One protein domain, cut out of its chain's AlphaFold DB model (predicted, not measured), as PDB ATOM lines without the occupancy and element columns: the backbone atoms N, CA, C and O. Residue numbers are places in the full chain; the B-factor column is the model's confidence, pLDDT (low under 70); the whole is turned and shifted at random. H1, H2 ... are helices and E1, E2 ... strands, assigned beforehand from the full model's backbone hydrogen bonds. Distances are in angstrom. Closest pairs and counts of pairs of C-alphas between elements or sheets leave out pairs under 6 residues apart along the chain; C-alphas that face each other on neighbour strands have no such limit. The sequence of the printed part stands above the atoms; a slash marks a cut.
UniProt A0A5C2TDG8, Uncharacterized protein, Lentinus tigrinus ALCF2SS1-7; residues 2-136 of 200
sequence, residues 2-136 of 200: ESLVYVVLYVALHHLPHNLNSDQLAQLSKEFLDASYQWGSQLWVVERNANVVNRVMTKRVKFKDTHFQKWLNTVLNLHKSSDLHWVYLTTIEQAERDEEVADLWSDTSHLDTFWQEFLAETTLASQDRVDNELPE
ATOM      1  N   GLU A   2     224.194 403.318 363.024       75.56
ATOM      2  CA  GLU A   2     223.634 403.776 364.301       75.56
ATOM      3  C   GLU A   2     222.823 405.087 364.206       75.56
ATOM      4  O   GLU A   2     221.697 405.156 364.693       75.56
ATOM      5  N   SER A   3     223.342 406.118 363.529       78.06
ATOM      6  CA  SER A   3     222.632 407.400 363.393       78.06
ATOM      7  C   SER A   3     221.266 407.271 362.705       78.06
ATOM      8  O   SER A   3     220.337 407.977 363.080       78.06
ATOM      9  N   LEU A   4     221.109 406.344 361.749       82.00
ATOM     10  CA  LEU A   4     219.832 406.120 361.063       82.00
ATOM     11  C   LEU A   4     218.778 405.554 362.022       82.00
ATOM     12  O   LEU A   4     217.626 405.976 361.994       82.00
ATOM     13  N   VAL A   5     219.177 404.646 362.915       84.38
ATOM     14  CA  VAL A   5     218.273 404.054 363.912       84.38
ATOM     15  C   VAL A   5     217.752 405.110 364.877       84.38
ATOM     16  O   VAL A   5     216.575 405.082 365.233       84.38
ATOM     17  N   TYR A   6     218.585 406.078 365.258       84.50
ATOM     18  CA  TYR A   6     218.135 407.182 366.103       84.50
ATOM     19  C   TYR A   6     217.265 408.196 365.371       84.50
ATOM     20  O   TYR A   6     216.344 408.723 365.986       84.50
ATOM     21  N   VAL A   7     217.471 408.407 364.069       86.44
ATOM     22  CA  VAL A   7     216.524 409.182 363.253       86.44
ATOM     23  C   VAL A   7     215.164 408.483 363.213       86.44
ATOM     24  O   VAL A   7     214.148 409.122 363.472       86.44
ATOM     25  N   VAL A   8     215.126 407.169 362.966       89.12
ATOM     26  CA  VAL A   8     213.869 406.399 362.984       89.12
ATOM     27  C   VAL A   8     213.214 406.453 364.364       89.12
ATOM     28  O   VAL A   8     212.007 406.660 364.456       89.12
ATOM     29  N   LEU A   9     213.993 406.327 365.442       89.31
ATOM     30  CA  LEU A   9     213.489 406.458 366.808       89.31
ATOM     31  C   LEU A   9     212.912 407.853 367.074       89.31
ATOM     32  O   LEU A   9     211.839 407.948 367.657       89.31
ATOM     33  N   TYR A  10     213.590 408.918 366.645       89.12
ATOM     34  CA  TYR A  10     213.118 410.294 366.795       89.12
ATOM     35  C   TYR A  10     211.792 410.522 366.068       89.12
ATOM     36  O   TYR A  10     210.825 410.995 366.663       89.12
ATOM     37  N   VAL A  11     211.718 410.113 364.799       90.25
ATOM     38  CA  VAL A  11     210.496 410.201 363.990       90.25
ATOM     39  C   VAL A  11     209.369 409.385 364.630       90.25
ATOM     40  O   VAL A  11     208.239 409.858 364.710       90.25
ATOM     41  N   ALA A  12     209.668 408.191 365.142       91.50
ATOM     42  CA  ALA A  12     208.691 407.354 365.827       91.50
ATOM     43  C   ALA A  12     208.198 407.974 367.140       91.50
ATOM     44  O   ALA A  12     207.008 407.926 367.421       91.50
ATOM     45  N   LEU A  13     209.077 408.579 367.938       91.44
ATOM     46  CA  LEU A  13     208.689 409.284 369.161       91.44
ATOM     47  C   LEU A  13     207.754 410.462 368.869       91.44
ATOM     48  O   LEU A  13     206.829 410.716 369.630       91.44
ATOM     49  N   HIS A  14     207.949 411.143 367.746       90.06
ATOM     50  CA  HIS A  14     207.056 412.212 367.320       90.06
ATOM     51  C   HIS A  14     205.718 411.722 366.785       90.06
ATOM     52  O   HIS A  14     204.705 412.380 367.009       90.06
ATOM     53  N   HIS A  15     205.733 410.620 366.033       91.44
ATOM     54  CA  HIS A  15     204.615 410.264 365.167       91.44
ATOM     55  C   HIS A  15     203.883 408.982 365.540       91.44
ATOM     56  O   HIS A  15     202.831 408.729 364.965       91.44
ATOM     57  N   LEU A  16     204.386 408.180 366.478       92.19
ATOM     58  CA  LEU A  16     203.764 406.917 366.868       92.19
ATOM     59  C   LEU A  16     203.273 406.938 368.320       92.19
ATOM     60  O   LEU A  16     203.899 407.552 369.190       92.19
ATOM     61  N   PRO A  17     202.179 406.219 368.631       92.88
ATOM     62  CA  PRO A  17     201.667 406.154 369.989       92.88
ATOM     63  C   PRO A  17     202.631 405.372 370.884       92.88
ATOM     64  O   PRO A  17     203.006 404.235 370.575       92.88
ATOM     65  N   HIS A  18     202.981 405.947 372.031       94.38
ATOM     66  CA  HIS A  18     203.875 405.335 373.009       94.38
ATOM     67  C   HIS A  18     203.454 405.627 374.454       94.38
ATOM     68  O   HIS A  18     202.612 406.478 374.718       94.38
ATOM     69  N   ASN A  19     204.071 404.933 375.408       95.62
ATOM     70  CA  ASN A  19     203.768 405.046 376.837       95.62
ATOM     71  C   ASN A  19     204.343 406.283 377.553       95.62
ATOM     72  O   ASN A  19     204.079 406.437 378.745       95.62
ATOM     73  N   LEU A  20     205.165 407.106 376.895       92.44
ATOM     74  CA  LEU A  20     205.730 408.303 377.524       92.44
ATOM     75  C   LEU A  20     204.713 409.442 377.570       92.44
ATOM     76  O   LEU A  20     204.010 409.684 376.590       92.44
ATOM     77  N   ASN A  21     204.682 410.162 378.692       91.25
ATOM     78  CA  ASN A  21     204.020 411.464 378.780       91.25
ATOM     79  C   ASN A  21     204.944 412.592 378.278       91.25
ATOM     80  O   ASN A  21     206.131 412.362 378.039       91.25
ATOM     81  N   SER A  22     204.413 413.810 378.141       87.81
ATOM     82  CA  SER A  22     205.155 414.958 377.600       87.81
ATOM     83  C   SER A  22     206.441 415.272 378.375       87.81
ATOM     84  O   SER A  22     207.471 415.511 377.754       87.81
ATOM     85  N   ASP A  23     206.428 415.189 379.709       87.88
ATOM     86  CA  ASP A  23     207.610 415.464 380.541       87.88
ATOM     87  C   ASP A  23     208.707 414.406 380.352       87.88
ATOM     88  O   ASP A  23     209.885 414.726 380.209       87.88
ATOM     89  N   GLN A  24     208.324 413.128 380.316       89.62
ATOM     90  CA  GLN A  24     209.245 412.013 380.085       89.62
ATOM     91  C   GLN A  24     209.825 412.041 378.676       89.62
ATOM     92  O   GLN A  24     210.988 411.698 378.476       89.62
ATOM     93  N   LEU A  25     209.007 412.429 377.704       88.69
ATOM     94  CA  LEU A  25     209.408 412.561 376.317       88.69
ATOM     95  C   LEU A  25     210.374 413.743 376.136       88.69
ATOM     96  O   LEU A  25     211.415 413.589 375.501       88.69
ATOM     97  N   ALA A  26     210.085 414.883 376.770       86.19
ATOM     98  CA  ALA A  26     210.966 416.045 376.832       86.19
ATOM     99  C   ALA A  26     212.315 415.711 377.476       86.19
ATOM    100  O   ALA A  26     213.373 416.049 376.939       86.19
ATOM    101  N   GLN A  27     212.275 415.016 378.616       85.12
ATOM    102  CA  GLN A  27     213.467 414.552 379.307       85.12
ATOM    103  C   GLN A  27     214.277 413.623 378.408       85.12
ATOM    104  O   GLN A  27     215.456 413.885 378.203       85.12
ATOM    105  N   LEU A  28     213.643 412.606 377.815       85.19
ATOM    106  CA  LEU A  28     214.311 411.673 376.913       85.19
ATOM    107  C   LEU A  28     214.911 412.386 375.701       85.19
ATOM    108  O   LEU A  28     216.027 412.057 375.331       85.19
ATOM    109  N   SER A  29     214.234 413.367 375.101       83.31
ATOM    110  CA  SER A  29     214.801 414.136 373.986       83.31
ATOM    111  C   SER A  29     216.069 414.876 374.414       83.31
ATOM    112  O   SER A  29     217.115 414.732 373.788       83.31
ATOM    113  N   LYS A  30     216.010 415.599 375.536       80.62
ATOM    114  CA  LYS A  30     217.146 416.370 376.054       80.62
ATOM    115  C   LYS A  30     218.341 415.484 376.417       80.62
ATOM    116  O   LYS A  30     219.478 415.811 376.104       80.62
ATOM    117  N   GLU A  31     218.074 414.388 377.108       77.75
ATOM    118  CA  GLU A  31     219.063 413.427 377.598       77.75
ATOM    119  C   GLU A  31     219.665 412.610 376.445       77.75
ATOM    120  O   GLU A  31     220.878 412.473 376.301       77.75
ATOM    121  N   PHE A  32     218.824 412.125 375.539       74.25
ATOM    122  CA  PHE A  32     219.238 411.134 374.559       74.25
ATOM    123  C   PHE A  32     219.661 411.716 373.206       74.25
ATOM    124  O   PHE A  32     220.536 411.154 372.545       74.25
ATOM    125  N   LEU A  33     219.031 412.810 372.776       72.88
ATOM    126  CA  LEU A  33     219.232 413.393 371.447       72.88
ATOM    127  C   LEU A  33     220.063 414.677 371.501       72.88
ATOM    128  O   LEU A  33     220.850 414.918 370.585       72.88
ATOM    129  N   ASP A  34     219.938 415.456 372.579       70.44
ATOM    130  CA  ASP A  34     220.577 416.777 372.683       70.44
ATOM    131  C   ASP A  34     221.867 416.746 373.499       70.44
ATOM    132  O   ASP A  34     222.737 417.603 373.306       70.44
ATOM    133  N   ALA A  35     221.996 415.797 374.434       63.75
ATOM    134  CA  ALA A  35     223.113 415.753 375.365       63.75
ATOM    135  C   ALA A  35     224.411 415.353 374.657       63.75
ATOM    136  O   ALA A  35     224.852 414.204 374.660       63.75
ATOM    137  N   SER A  36     225.070 416.346 374.080       62.00
ATOM    138  CA  SER A  36     226.484 416.284 373.758       62.00
ATOM    139  C   SER A  36     227.265 416.927 374.905       62.00
ATOM    140  O   SER A  36     227.008 418.057 375.315       62.00
ATOM    141  N   TYR A  37     228.185 416.169 375.489       53.69
ATOM    142  CA  TYR A  37     229.042 416.604 376.578       53.69
ATOM    143  C   TYR A  37     230.445 416.829 376.027       53.69
ATOM    144  O   TYR A  37     231.105 415.891 375.596       53.69
ATOM    145  N   GLN A  38     230.951 418.058 376.032       47.16
ATOM    146  CA  GLN A  38     232.335 418.300 375.627       47.16
ATOM    147  C   GLN A  38     233.277 418.088 376.823       47.16
ATOM    148  O   GLN A  38     233.184 418.799 377.821       47.16
ATOM    149  N   TRP A  39     234.201 417.127 376.727       43.34
ATOM    150  CA  TRP A  39     235.290 416.940 377.693       43.34
ATOM    151  C   TRP A  39     236.628 417.227 376.999       43.34
ATOM    152  O   TRP A  39     237.102 416.449 376.170       43.34
ATOM    153  N   GLY A  40     237.246 418.368 377.320       66.31
ATOM    154  CA  GLY A  40     238.452 418.836 376.629       66.31
ATOM    155  C   GLY A  40     238.174 419.194 375.163       66.31
ATOM    156  O   GLY A  40     237.242 419.941 374.864       66.31
ATOM    157  N   SER A  41     238.978 418.670 374.234       63.78
ATOM    158  CA  SER A  41     238.775 418.845 372.785       63.78
ATOM    159  C   SER A  41     237.848 417.798 372.154       63.78
ATOM    160  O   SER A  41     237.593 417.866 370.954       63.78
ATOM    161  N   GLN A  42     237.340 416.832 372.928       50.09
ATOM    162  CA  GLN A  42     236.466 415.771 372.427       50.09
ATOM    163  C   GLN A  42     235.012 415.991 372.844       50.09
ATOM    164  O   GLN A  42     234.707 416.281 374.003       50.09
ATOM    165  N   LEU A  43     234.106 415.810 371.883       56.06
ATOM    166  CA  LEU A  43     232.668 415.765 372.110       56.06
ATOM    167  C   LEU A  43     232.265 414.325 372.452       56.06
ATOM    168  O   LEU A  43     232.376 413.425 371.624       56.06
ATOM    169  N   TRP A  44     231.806 414.114 373.677       50.91
ATOM    170  CA  TRP A  44     231.337 412.841 374.208       50.91
ATOM    171  C   TRP A  44     229.814 412.846 374.303       50.91
ATOM    172  O   TRP A  44     229.226 413.678 374.980       50.91
ATOM    173  N   VAL A  45     229.144 411.882 373.682       58.31
ATOM    174  CA  VAL A  45     227.693 411.696 373.847       58.31
ATOM    175  C   VAL A  45     227.485 410.567 374.861       58.31
ATOM    176  O   VAL A  45     227.296 409.407 374.497       58.31
ATOM    177  N   VAL A  46     227.627 410.891 376.153       57.38
ATOM    178  CA  VAL A  46     227.693 409.916 377.270       57.38
ATOM    179  C   VAL A  46     226.474 408.990 377.298       57.38
ATOM    180  O   VAL A  46     226.589 407.784 377.522       57.38
ATOM    181  N   GLU A  47     225.299 409.541 377.027       57.78
ATOM    182  CA  GLU A  47     224.036 408.817 377.152       57.78
ATOM    183  C   GLU A  47     223.743 407.907 375.961       57.78
ATOM    184  O   GLU A  47     223.138 406.841 376.115       57.78
ATOM    185  N   ARG A  48     224.266 408.269 374.785       59.97
ATOM    186  CA  ARG A  48     224.236 407.428 373.588       59.97
ATOM    187  C   ARG A  48     225.004 406.139 373.852       59.97
ATOM    188  O   ARG A  48     224.417 405.067 373.737       59.97
ATOM    189  N   ASN A  49     226.227 406.247 374.381       60.28
ATOM    190  CA  ASN A  49     227.045 405.099 374.787       60.28
ATOM    191  C   ASN A  49     226.353 404.244 375.864       60.28
ATOM    192  O   ASN A  49     226.335 403.018 375.770       60.28
ATOM    193  N   ALA A  50     225.710 404.857 376.863       59.06
ATOM    194  CA  ALA A  50     224.961 404.113 377.881       59.06
ATOM    195  C   ALA A  50     223.754 403.346 377.299       59.06
ATOM    196  O   ALA A  50     223.409 402.250 377.765       59.06
ATOM    197  N   ASN A  51     223.107 403.892 376.266       63.75
ATOM    198  CA  ASN A  51     222.024 403.217 375.561       63.75
ATOM    199  C   ASN A  51     222.528 402.093 374.652       63.75
ATOM    200  O   ASN A  51     221.876 401.051 374.618       63.75
ATOM    201  N   VAL A  52     223.687 402.248 374.007       65.69
ATOM    202  CA  VAL A  52     224.356 401.143 373.303       65.69
ATOM    203  C   VAL A  52     224.602 399.984 374.268       65.69
ATOM    204  O   VAL A  52     224.197 398.850 374.030       65.69
ATOM    205  N   VAL A  53     225.167 400.290 375.439       61.94
ATOM    206  CA  VAL A  53     225.580 399.281 376.419       61.94
ATOM    207  C   VAL A  53     224.385 398.579 377.070       61.94
ATOM    208  O   VAL A  53     224.395 397.359 377.229       61.94
ATOM    209  N   ASN A  54     223.333 399.296 377.475       65.69
ATOM    210  CA  ASN A  54     222.270 398.713 378.313       65.69
ATOM    211  C   ASN A  54     220.838 398.968 377.844       65.69
ATOM    212  O   ASN A  54     219.893 398.409 378.426       65.69
ATOM    213  N   ARG A  55     220.666 399.751 376.777       76.12
ATOM    214  CA  ARG A  55     219.369 400.206 376.270       76.12
ATOM    215  C   ARG A  55     218.524 400.894 377.343       76.12
ATOM    216  O   ARG A  55     217.306 400.745 377.352       76.12
ATOM    217  N   VAL A  56     219.155 401.583 378.300       73.62
ATOM    218  CA  VAL A  56     218.461 402.134 379.483       73.62
ATOM    219  C   VAL A  56     217.360 403.106 379.071       73.62
ATOM    220  O   VAL A  56     216.260 403.030 379.614       73.62
ATOM    221  N   MET A  57     217.629 403.954 378.076       74.69
ATOM    222  CA  MET A  57     216.666 404.938 377.590       74.69
ATOM    223  C   MET A  57     215.632 404.288 376.669       74.69
ATOM    224  O   MET A  57     214.432 404.341 376.933       74.69
ATOM    225  N   THR A  58     216.082 403.560 375.646       83.44
ATOM    226  CA  THR A  58     215.176 402.954 374.653       83.44
ATOM    227  C   THR A  58     214.288 401.835 375.205       83.44
ATOM    228  O   THR A  58     213.219 401.585 374.655       83.44
ATOM    229  N   LYS A  59     214.657 401.172 376.313       85.00
ATOM    230  CA  LYS A  59     213.786 400.182 376.980       85.00
ATOM    231  C   LYS A  59     212.581 400.802 377.679       85.00
ATOM    232  O   LYS A  59     211.610 400.073 377.901       85.00
ATOM    233  N   ARG A  60     212.650 402.081 378.061       86.75
ATOM    234  CA  ARG A  60     211.549 402.791 378.734       86.75
ATOM    235  C   ARG A  60     210.421 403.125 377.761       86.75
ATOM    236  O   ARG A  60     209.264 403.133 378.172       86.75
ATOM    237  N   VAL A  61     210.764 403.319 376.488       91.06
ATOM    238  CA  VAL A  61     209.810 403.562 375.406       91.06
ATOM    239  C   VAL A  61     209.122 402.255 375.020       91.06
ATOM    240  O   VAL A  61     209.775 401.250 374.722       91.06
ATOM    241  N   LYS A  62     207.791 402.267 375.052       94.25
ATOM    242  CA  LYS A  62     206.912 401.192 374.593       94.25
ATOM    243  C   LYS A  62     205.958 401.761 373.562       94.25
ATOM    244  O   LYS A  62     205.051 402.510 373.920       94.25
ATOM    245  N   PHE A  63     206.178 401.397 372.307       93.38
ATOM    246  CA  PHE A  63     205.277 401.721 371.210       93.38
ATOM    247  C   PHE A  63     204.051 400.809 371.246       93.38
ATOM    248  O   PHE A  63     204.148 399.631 371.602       93.38
ATOM    249  N   LYS A  64     202.892 401.368 370.888       92.38
ATOM    250  CA  LYS A  64     201.631 400.624 370.799       92.38
ATOM    251  C   LYS A  64     201.640 399.636 369.630       92.38
ATOM    252  O   LYS A  64     201.071 398.554 369.757       92.38
ATOM    253  N   ASP A  65     202.304 399.992 368.530       90.56
ATOM    254  CA  ASP A  65     202.568 399.068 367.429       90.56
ATOM    255  C   ASP A  65     203.603 398.018 367.867       90.56
ATOM    256  O   ASP A  65     204.798 398.291 368.038       90.56
ATOM    257  N   THR A  66     203.123 396.788 368.056       90.06
ATOM    258  CA  THR A  66     203.931 395.642 368.477       90.06
ATOM    259  C   THR A  66     204.942 395.222 367.416       90.06
ATOM    260  O   THR A  66     206.013 394.717 367.767       90.06
ATOM    261  N   HIS A  67     204.647 395.452 366.138       89.88
ATOM    262  CA  HIS A  67     205.546 395.126 365.048       89.88
ATOM    263  C   HIS A  67     206.708 396.107 364.989       89.88
ATOM    264  O   HIS A  67     207.864 395.675 364.999       89.88
ATOM    265  N   PHE A  68     206.422 397.411 365.017       89.75
ATOM    266  CA  PHE A  68     207.468 398.426 365.113       89.75
ATOM    267  C   PHE A  68     208.317 398.233 366.376       89.75
ATOM    268  O   PHE A  68     209.547 398.238 366.321       89.75
ATOM    269  N   GLN A  69     207.680 397.956 367.519       91.31
ATOM    270  CA  GLN A  69     208.387 397.674 368.766       91.31
ATOM    271  C   GLN A  69     209.315 396.456 368.650       91.31
ATOM    272  O   GLN A  69     210.424 396.477 369.199       91.31
ATOM    273  N   LYS A  70     208.873 395.392 367.968       89.38
ATOM    274  CA  LYS A  70     209.685 394.200 367.699       89.38
ATOM    275  C   LYS A  70     210.877 394.554 366.817       89.38
ATOM    276  O   LYS A  70     211.995 394.218 367.191       89.38
ATOM    277  N   TRP A  71     210.651 395.269 365.718       89.50
ATOM    278  CA  TRP A  71     211.718 395.725 364.830       89.50
ATOM    279  C   TRP A  71     212.769 396.551 365.578       89.50
ATOM    280  O   TRP A  71     213.950 396.205 365.565       89.50
ATOM    281  N   LEU A  72     212.336 397.571 366.322       89.69
ATOM    282  CA  LEU A  72     213.228 398.450 367.076       89.69
ATOM    283  C   LEU A  72     214.053 397.666 368.103       89.69
ATOM    284  O   LEU A  72     215.240 397.927 368.296       89.69
ATOM    285  N   ASN A  73     213.436 396.683 368.766       88.06
ATOM    286  CA  ASN A  73     214.137 395.815 369.703       88.06
ATOM    287  C   ASN A  73     215.189 394.946 369.020       88.06
ATOM    288  O   ASN A  73     216.288 394.839 369.556       88.06
ATOM    289  N   THR A  74     214.861 394.349 367.875       84.94
ATOM    290  CA  THR A  74     215.789 393.544 367.075       84.94
ATOM    291  C   THR A  74     217.005 394.372 366.682       84.94
ATOM    292  O   THR A  74     218.129 393.989 366.993       84.94
ATOM    293  N   VAL A  75     216.785 395.548 366.086       85.12
ATOM    294  CA  VAL A  75     217.869 396.422 365.625       85.12
ATOM    295  C   VAL A  75     218.735 396.889 366.797       85.12
ATOM    296  O   VAL A  75     219.945 396.696 366.783       85.12
ATOM    297  N   LEU A  76     218.147 397.422 367.870       82.94
ATOM    298  CA  LEU A  76     218.932 397.908 369.012       82.94
ATOM    299  C   LEU A  76     219.648 396.792 369.795       82.94
ATOM    300  O   LEU A  76     220.664 397.055 370.432       82.94
ATOM    301  N   ASN A  77     219.133 395.558 369.793       79.38
ATOM    302  CA  ASN A  77     219.833 394.424 370.406       79.38
ATOM    303  C   ASN A  77     221.080 394.031 369.614       79.38
ATOM    304  O   ASN A  77     222.083 393.668 370.220       79.38
ATOM    305  N   LEU A  78     221.021 394.125 368.287       74.38
ATOM    306  CA  LEU A  78     222.173 393.864 367.433       74.38
ATOM    307  C   LEU A  78     223.216 394.976 367.575       74.38
ATOM    308  O   LEU A  78     224.397 394.679 367.690       74.38
ATOM    309  N   HIS A  79     222.784 396.238 367.674       73.69
ATOM    310  CA  HIS A  79     223.702 397.365 367.899       73.69
ATOM    311  C   HIS A  79     224.520 397.215 369.189       73.69
ATOM    312  O   HIS A  79     225.711 397.497 369.222       73.69
ATOM    313  N   LYS A  80     223.902 396.693 370.252       65.00
ATOM    314  CA  LYS A  80     224.582 396.438 371.526       65.00
ATOM    315  C   LYS A  80     225.755 395.447 371.407       65.00
ATOM    316  O   LYS A  80     226.688 395.545 372.198       65.00
ATOM    317  N   SER A  81     225.704 394.496 370.471       58.25
ATOM    318  CA  SER A  81     226.758 393.479 370.305       58.25
ATOM    319  C   SER A  81     228.029 394.047 369.665       58.25
ATOM    320  O   SER A  81     229.117 393.618 370.019       58.25
ATOM    321  N   SER A  82     227.925 395.032 368.764       57.75
ATOM    322  CA  SER A  82     229.093 395.522 368.013       57.75
ATOM    323  C   SER A  82     230.057 396.366 368.854       57.75
ATOM    324  O   SER A  82     231.266 396.319 368.648       57.75
ATOM    325  N   ASP A  83     229.543 397.124 369.824       55.12
ATOM    326  CA  ASP A  83     230.320 398.174 370.503       55.12
ATOM    327  C   ASP A  83     230.851 397.743 371.886       55.12
ATOM    328  O   ASP A  83     231.577 398.486 372.551       55.12
ATOM    329  N   LEU A  84     230.497 396.536 372.347       55.06
ATOM    330  CA  LEU A  84     230.863 396.005 373.667       55.06
ATOM    331  C   LEU A  84     232.150 395.176 373.697       55.06
ATOM    332  O   LEU A  84     232.502 394.666 374.763       55.06
ATOM    333  N   HIS A  85     232.897 395.122 372.591       52.31
ATOM    334  CA  HIS A  85     234.155 394.373 372.484       52.31
ATOM    335  C   HIS A  85     235.179 394.721 373.595       52.31
ATOM    336  O   HIS A  85     236.087 393.946 373.877       52.31
ATOM    337  N   TRP A  86     235.034 395.864 374.278       49.94
ATOM    338  CA  TRP A  86     235.952 396.321 375.325       49.94
ATOM    339  C   TRP A  86     235.615 395.872 376.763       49.94
ATOM    340  O   TRP A  86     236.421 396.110 377.668       49.94
ATOM    341  N   VAL A  87     234.466 395.238 377.035       53.09
ATOM    342  CA  VAL A  87     234.155 394.800 378.409       53.09
ATOM    343  C   VAL A  87     234.830 393.456 378.690       53.09
ATOM    344  O   VAL A  87     234.458 392.439 378.122       53.09
ATOM    345  N   TYR A  88     235.778 393.465 379.632       45.88
ATOM    346  CA  TYR A  88     236.639 392.375 380.143       45.88
ATOM    347  C   TYR A  88     235.943 391.072 380.638       45.88
ATOM    348  O   TYR A  88     236.542 390.285 381.370       45.88
ATOM    349  N   LEU A  89     234.677 390.832 380.288       51.94
ATOM    350  CA  LEU A  89     233.841 389.706 380.721       51.94
ATOM    351  C   LEU A  89     232.993 389.126 379.568       51.94
ATOM    352  O   LEU A  89     231.880 388.652 379.799       51.94
ATOM    353  N   THR A  90     233.468 389.170 378.324       54.31
ATOM    354  CA  THR A  90     232.839 388.442 377.213       54.31
ATOM    355  C   THR A  90     233.293 386.981 377.206       54.31
ATOM    356  O   THR A  90     234.476 386.664 377.314       54.31
ATOM    357  N   THR A  91     232.336 386.051 377.135       59.94
ATOM    358  CA  THR A  91     232.625 384.637 376.858       59.94
ATOM    359  C   THR A  91     233.090 384.487 375.406       59.94
ATOM    360  O   THR A  91     232.759 385.326 374.572       59.94
ATOM    361  N   ILE A  92     233.811 383.409 375.074       57.12
ATOM    362  CA  ILE A  92     234.255 383.132 373.689       57.12
ATOM    363  C   ILE A  92     233.059 383.149 372.716       57.12
ATOM    364  O   ILE A  92     233.109 383.823 371.696       57.12
ATOM    365  N   GLU A  93     231.932 382.542 373.103       60.16
ATOM    366  CA  GLU A  93     230.678 382.557 372.325       60.16
ATOM    367  C   GLU A  93     230.087 383.966 372.111       60.16
ATOM    368  O   GLU A  93     229.327 384.193 371.170       60.16
ATOM    369  N   GLN A  94     230.367 384.910 373.014       61.47
ATOM    370  CA  GLN A  94     229.926 386.296 372.877       61.47
ATOM    371  C   GLN A  94     230.868 387.065 371.946       61.47
ATOM    372  O   GLN A  94     230.379 387.828 371.128       61.47
ATOM    373  N   ALA A  95     232.178 386.813 372.008       59.06
ATOM    374  CA  ALA A  95     233.156 387.436 371.118       59.06
ATOM    375  C   ALA A  95     232.963 387.019 369.647       59.06
ATOM    376  O   ALA A  95     232.926 387.886 368.781       59.06
ATOM    377  N   GLU A  96     232.746 385.728 369.372       64.31
ATOM    378  CA  GLU A  96     232.449 385.233 368.012       64.31
ATOM    379  C   GLU A  96     231.152 385.848 367.461       64.31
ATOM    380  O   GLU A  96     231.080 386.272 366.309       64.31
ATOM    381  N   ARG A  97     230.126 385.979 368.311       66.12
ATOM    382  CA  ARG A  97     228.891 386.687 367.958       66.12
ATOM    383  C   ARG A  97     229.146 388.166 367.684       66.12
ATOM    384  O   ARG A  97     228.566 388.706 366.749       66.12
ATOM    385  N   ASP A  98     229.942 388.827 368.514       64.88
ATOM    386  CA  ASP A  98     230.217 390.256 368.387       64.88
ATOM    387  C   ASP A  98     230.992 390.551 367.089       64.88
ATOM    388  O   ASP A  98     230.688 391.547 366.438       64.88
ATOM    389  N   GLU A  99     231.893 389.662 366.650       66.19
ATOM    390  CA  GLU A  99     232.545 389.741 365.330       66.19
ATOM    391  C   GLU A  99     231.538 389.580 364.182       66.19
ATOM    392  O   GLU A  99     231.454 390.442 363.307       66.19
ATOM    393  N   GLU A 100     230.695 388.542 364.218       67.31
ATOM    394  CA  GLU A 100     229.666 388.345 363.187       67.31
ATOM    395  C   GLU A 100     228.663 389.510 363.123       67.31
ATOM    396  O   GLU A 100     228.180 389.878 362.049       67.31
ATOM    397  N   VAL A 101     228.329 390.102 364.272       67.81
ATOM    398  CA  VAL A 101     227.407 391.239 364.367       67.81
ATOM    399  C   VAL A 101     228.079 392.551 363.960       67.81
ATOM    400  O   VAL A 101     227.420 393.397 363.353       67.81
ATOM    401  N   ALA A 102     229.371 392.732 364.229       68.19
ATOM    402  CA  ALA A 102     230.120 393.894 363.761       68.19
ATOM    403  C   ALA A 102     230.134 393.967 362.224       68.19
ATOM    404  O   ALA A 102     229.890 395.038 361.658       68.19
ATOM    405  N   ASP A 103     230.295 392.829 361.545       70.62
ATOM    406  CA  ASP A 103     230.202 392.747 360.081       70.62
ATOM    407  C   ASP A 103     228.802 393.132 359.572       70.62
ATOM    408  O   ASP A 103     228.652 393.848 358.576       70.62
ATOM    409  N   LEU A 104     227.754 392.737 360.301       71.50
ATOM    410  CA  LEU A 104     226.364 393.062 359.967       71.50
ATOM    411  C   LEU A 104     226.055 394.562 360.077       71.50
ATOM    412  O   LEU A 104     225.236 395.068 359.311       71.50
ATOM    413  N   TRP A 105     226.706 395.270 361.003       73.12
ATOM    414  CA  TRP A 105     226.557 396.719 361.191       73.12
ATOM    415  C   TRP A 105     227.473 397.566 360.305       73.12
ATOM    416  O   TRP A 105     227.204 398.759 360.118       73.12
ATOM    417  N   SER A 106     228.527 396.955 359.762       75.12
ATOM    418  CA  SER A 106     229.491 397.607 358.875       75.12
ATOM    419  C   SER A 106     228.933 397.821 357.467       75.12
ATOM    420  O   SER A 106     229.216 398.850 356.852       75.12
ATOM    421  N   ASP A 107     228.088 396.907 356.978       79.19
ATOM    422  CA  ASP A 107     227.423 397.042 355.679       79.19
ATOM    423  C   ASP A 107     225.973 397.545 355.809       79.19
ATOM    424  O   ASP A 107     225.096 396.916 356.405       79.19
ATOM    425  N   THR A 108     225.709 398.691 355.179       79.06
ATOM    426  CA  THR A 108     224.379 399.305 355.083       79.06
ATOM    427  C   THR A 108     223.338 398.427 354.381       79.06
ATOM    428  O   THR A 108     222.152 398.530 354.701       79.06
ATOM    429  N   SER A 109     223.768 397.557 353.459       80.31
ATOM    430  CA  SER A 109     222.893 396.703 352.648       80.31
ATOM    431  C   SER A 109     222.095 395.710 353.498       80.31
ATOM    432  O   SER A 109     220.949 395.379 353.179       80.31
ATOM    433  N   HIS A 110     222.660 395.277 354.627       80.00
ATOM    434  CA  HIS A 110     222.030 394.286 355.483       80.00
ATOM    435  C   HIS A 110     220.822 394.847 356.241       80.00
ATOM    436  O   HIS A 110     219.799 394.167 356.339       80.00
ATOM    437  N   LEU A 111     220.900 396.086 356.743       79.56
ATOM    438  CA  LEU A 111     219.746 396.717 357.395       79.56
ATOM    439  C   LEU A 111     218.659 397.062 356.378       79.56
ATOM    440  O   LEU A 111     217.487 396.924 356.707       79.56
ATOM    441  N   ASP A 112     219.033 397.506 355.175       82.19
ATOM    442  CA  ASP A 112     218.061 397.787 354.114       82.19
ATOM    443  C   ASP A 112     217.303 396.513 353.725       82.19
ATOM    444  O   ASP A 112     216.075 396.492 353.742       82.19
ATOM    445  N   THR A 113     218.027 395.411 353.514       84.38
ATOM    446  CA  THR A 113     217.428 394.093 353.256       84.38
ATOM    447  C   THR A 113     216.492 393.679 354.391       84.38
ATOM    448  O   THR A 113     215.336 393.338 354.153       84.38
ATOM    449  N   PHE A 114     216.953 393.775 355.642       82.50
ATOM    450  CA  PHE A 114     216.134 393.458 356.810       82.50
ATOM    451  C   PHE A 114     214.878 394.339 356.901       82.50
ATOM    452  O   PHE A 114     213.802 393.856 357.256       82.50
ATOM    453  N   TRP A 115     214.995 395.628 356.578       83.88
ATOM    454  CA  TRP A 115     213.876 396.564 356.566       83.88
ATOM    455  C   TRP A 115     212.861 396.217 355.478       83.88
ATOM    456  O   TRP A 115     211.668 396.141 355.766       83.88
ATOM    457  N   GLN A 116     213.320 395.937 354.258       86.31
ATOM    458  CA  GLN A 116     212.457 395.520 353.153       86.31
ATOM    459  C   GLN A 116     211.717 394.219 353.474       86.31
ATOM    460  O   GLN A 116     210.503 394.141 353.295       86.31
ATOM    461  N   GLU A 117     212.417 393.219 354.008       86.50
ATOM    462  CA  GLU A 117     211.812 391.952 354.424       86.50
ATOM    463  C   GLU A 117     210.802 392.142 355.559       86.50
ATOM    464  O   GLU A 117     209.723 391.547 355.545       86.50
ATOM    465  N   PHE A 118     211.124 392.989 356.542       85.94
ATOM    466  CA  PHE A 118     210.210 393.317 357.628       85.94
ATOM    467  C   PHE A 118     208.919 393.949 357.095       85.94
ATOM    468  O   PHE A 118     207.836 393.514 357.486       85.94
ATOM    469  N   LEU A 119     209.029 394.918 356.180       85.75
ATOM    470  CA  LEU A 119     207.883 395.577 355.547       85.75
ATOM    471  C   LEU A 119     207.089 394.641 354.624       85.75
ATOM    472  O   LEU A 119     205.875 394.790 354.512       85.75
ATOM    473  N   ALA A 120     207.740 393.669 353.985       87.50
ATOM    474  CA  ALA A 120     207.063 392.678 353.149       87.50
ATOM    475  C   ALA A 120     206.182 391.722 353.972       87.50
ATOM    476  O   ALA A 120     205.126 391.293 353.510       87.50
ATOM    477  N   GLU A 121     206.599 391.388 355.193       85.88
ATOM    478  CA  GLU A 121     205.881 390.446 356.061       85.88
ATOM    479  C   GLU A 121     204.929 391.108 357.053       85.88
ATOM    480  O   GLU A 121     204.091 390.441 357.662       85.88
ATOM    481  N   THR A 122     205.077 392.413 357.247       84.25
ATOM    482  CA  THR A 122     204.376 393.151 358.285       84.25
ATOM    483  C   THR A 122     203.509 394.226 357.670       84.25
ATOM    484  O   THR A 122     203.994 395.155 357.031       84.25
ATOM    485  N   THR A 123     202.213 394.170 357.953       82.31
ATOM    486  CA  THR A 123     201.317 395.288 357.669       82.31
ATOM    487  C   THR A 123     201.395 396.292 358.816       82.31
ATOM    488  O   THR A 123     200.836 396.059 359.885       82.31
ATOM    489  N   LEU A 124     202.108 397.400 358.600       78.56
ATOM    490  CA  LEU A 124     202.100 398.529 359.530       78.56
ATOM    491  C   LEU A 124     200.712 399.176 359.561       78.56
ATOM    492  O   LEU A 124     200.006 399.225 358.548       78.56
ATOM    493  N   ALA A 125     200.312 399.679 360.726       80.44
ATOM    494  CA  ALA A 125     199.058 400.400 360.856       80.44
ATOM    495  C   ALA A 125     199.107 401.682 360.004       80.44
ATOM    496  O   ALA A 125     200.004 402.503 360.134       80.44
ATOM    497  N   SER A 126     198.135 401.864 359.107       72.75
ATOM    498  CA  SER A 126     198.157 402.984 358.152       72.75
ATOM    499  C   SER A 126     197.681 404.322 358.741       72.75
ATOM    500  O   SER A 126     197.717 405.334 358.042       72.75
ATOM    501  N   GLN A 127     197.154 404.340 359.969       75.25
ATOM    502  CA  GLN A 127     196.474 405.503 360.562       75.25
ATOM    503  C   GLN A 127     196.716 405.627 362.073       75.25
ATOM    504  O   GLN A 127     195.858 406.106 362.809       75.25
ATOM    505  N   ASP A 128     197.861 405.169 362.565       81.56
ATOM    506  CA  ASP A 128     198.218 405.291 363.979       81.56
ATOM    507  C   ASP A 128     199.021 406.559 364.289       81.56
ATOM    508  O   ASP A 128     199.436 406.749 365.432       81.56
ATOM    509  N   ARG A 129     199.200 407.443 363.298       86.75
ATOM    510  CA  ARG A 129     199.944 408.682 363.482       86.75
ATOM    511  C   ARG A 129     199.301 409.548 364.563       86.75
ATOM    512  O   ARG A 129     198.131 409.913 364.471       86.75
ATOM    513  N   VAL A 130     200.106 409.915 365.548       88.38
ATOM    514  CA  VAL A 130     199.793 410.921 366.565       88.38
ATOM    515  C   VAL A 130     200.815 412.038 366.451       88.38
ATOM    516  O   VAL A 130     201.945 411.779 366.062       88.38
ATOM    517  N   ASP A 131     200.445 413.273 366.761       87.06
ATOM    518  CA  ASP A 131     201.418 414.361 366.826       87.06
ATOM    519  C   ASP A 131     201.781 414.576 368.298       87.06
ATOM    520  O   ASP A 131     201.071 415.246 369.046       87.06
ATOM    521  N   ASN A 132     202.871 413.934 368.729       85.56
ATOM    522  CA  ASN A 132     203.424 414.145 370.060       85.56
ATOM    523  C   ASN A 132     204.249 415.437 370.038       85.56
ATOM    524  O   ASN A 132     205.212 415.566 369.271       85.56
ATOM    525  N   GLU A 133     203.874 416.401 370.877       80.38
ATOM    526  CA  GLU A 133     204.628 417.640 371.045       80.38
ATOM    527  C   GLU A 133     205.962 417.335 371.740       80.38
ATOM    528  O   GLU A 133     206.002 417.017 372.932       80.38
ATOM    529  N   LEU A 134     207.068 417.423 370.993       70.44
ATOM    530  CA  LEU A 134     208.387 417.556 371.603       70.44
ATOM    531  C   LEU A 134     208.612 419.018 371.985       70.44
ATOM    532  O   LEU A 134     208.170 419.909 371.253       70.44
ATOM    533  N   PRO A 135     209.328 419.291 373.088       67.06
ATOM    534  CA  PRO A 135     209.801 420.638 373.357       67.06
ATOM    535  C   PRO A 135     210.571 421.140 372.140       67.06
ATOM    536  O   PRO A 135     211.456 420.437 371.647       67.06
ATOM    537  N   GLU A 136     210.261 422.347 371.666       63.09
ATOM    538  CA  GLU A 136     211.051 422.967 370.607       63.09
ATOM    539  C   GLU A 136     212.519 423.002 371.039       63.09
ATOM    540  O   GLU A 136     212.889 423.655 372.025       63.09
TER     541      GLU A 136
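AT A GLANCE: This is residues 2 to 136 of the 200 residues of an uncharacterized protein of Lentinus tigrinus ALCF2SS1-7 (UniProt A0A5C2TDG8). Four helices running nearly along one line make a flat, zigzag slab in the sequence H2, H1, H4, H6, each opposite in direction to the next and widely spaced. H3 and H5 stand crosswise at one end of the slab, the small hairpin E1 and E2 lies farthest out beyond H2 and H3, and the tail, residues 122 to 136, passes along the other end. The printed part has 135 residues with six named helices and two named strands, in the order H1 H2 E1 E2 H3 H4 H5 H6; the sheet E1 - E2 is antiparallel, and the class is mostly helix. It is compact, with a radius of gyration of the C-alphas of 16.2 A and spans of 45 by 44 by 23 A.

HOW THE PARTS SIT: Begin with H1, residues 2 to 15; it is close to but not clearly touching H2, residues 22 to 34, with Leu 13 and Leu 25 the closest C-alphas at 7.9 A, a shallow tilt of 20 degrees, opposite ways. Next, E1, residues 37 to 39, and E2, residues 42 to 44, form an antiparallel hairpin with N 37 and O 44 within hydrogen-bond range at 2.7 A. H3, residues 46 to 54, and H2 only just touch, only at their ends, with 3 pairs of C-alphas within 8 A; the closest are Phe 32 and Glu 47, 5.9 A, and the lines are about perpendicular at 77 degrees. H4, residues 66 to 82, touches H3 with residues 76 to 80 alone, the closest C-alphas being Val 52 and Lys 80, 5.0 A, about perpendicular at 79 degrees. H1 and H4 are close but not clearly touching, Glu 2 to His 79 being the closest C-alphas at 7.4 A. H5, residues 92 to 106, touches H4, closest at C-alphas Ser 82 and Ala 102, 4.7 A. H6, residues 108 to 121, and H5 only just touch, only at the corner, with 3 pairs within 8 A, closest at C-alphas Leu 104 and His 110, 6.4 A. H6 is close to but not clearly touching H4, at a shallow tilt of 22 degrees, opposite ways. Every O i to N i+4 pair is within hydrogen-bond range in H1, H3, H5 and H6; H2 has 8 of 9 and H4 11 of 13.

IN THESE COORDINATES: Find C-alpha 2 at (223.634, 403.776, 364.301); H1 runs 20.1 A from there. H2 covers 16.3 A, H3 12.5 A and H5 21.3 A; E1 and E2 have three residues each. H4, the longest, starts at C-alpha 66, (203.931, 395.642, 368.477), and covers 25.2 A. H6 covers 20.5 A and ends at C-alpha 121, (205.881, 390.446, 356.061).

THE WHOLE: The two C-alphas farthest apart, Gly 40 and Thr 123, are 47.9 A apart. The printed part has no cut, and the link from H3 to H4 is long, with 11 residues. Look for pLDDT under 70 at residues 35 to 54, 80 to 102 and 135 to 136; the mean of the printed part of this model is 75.8.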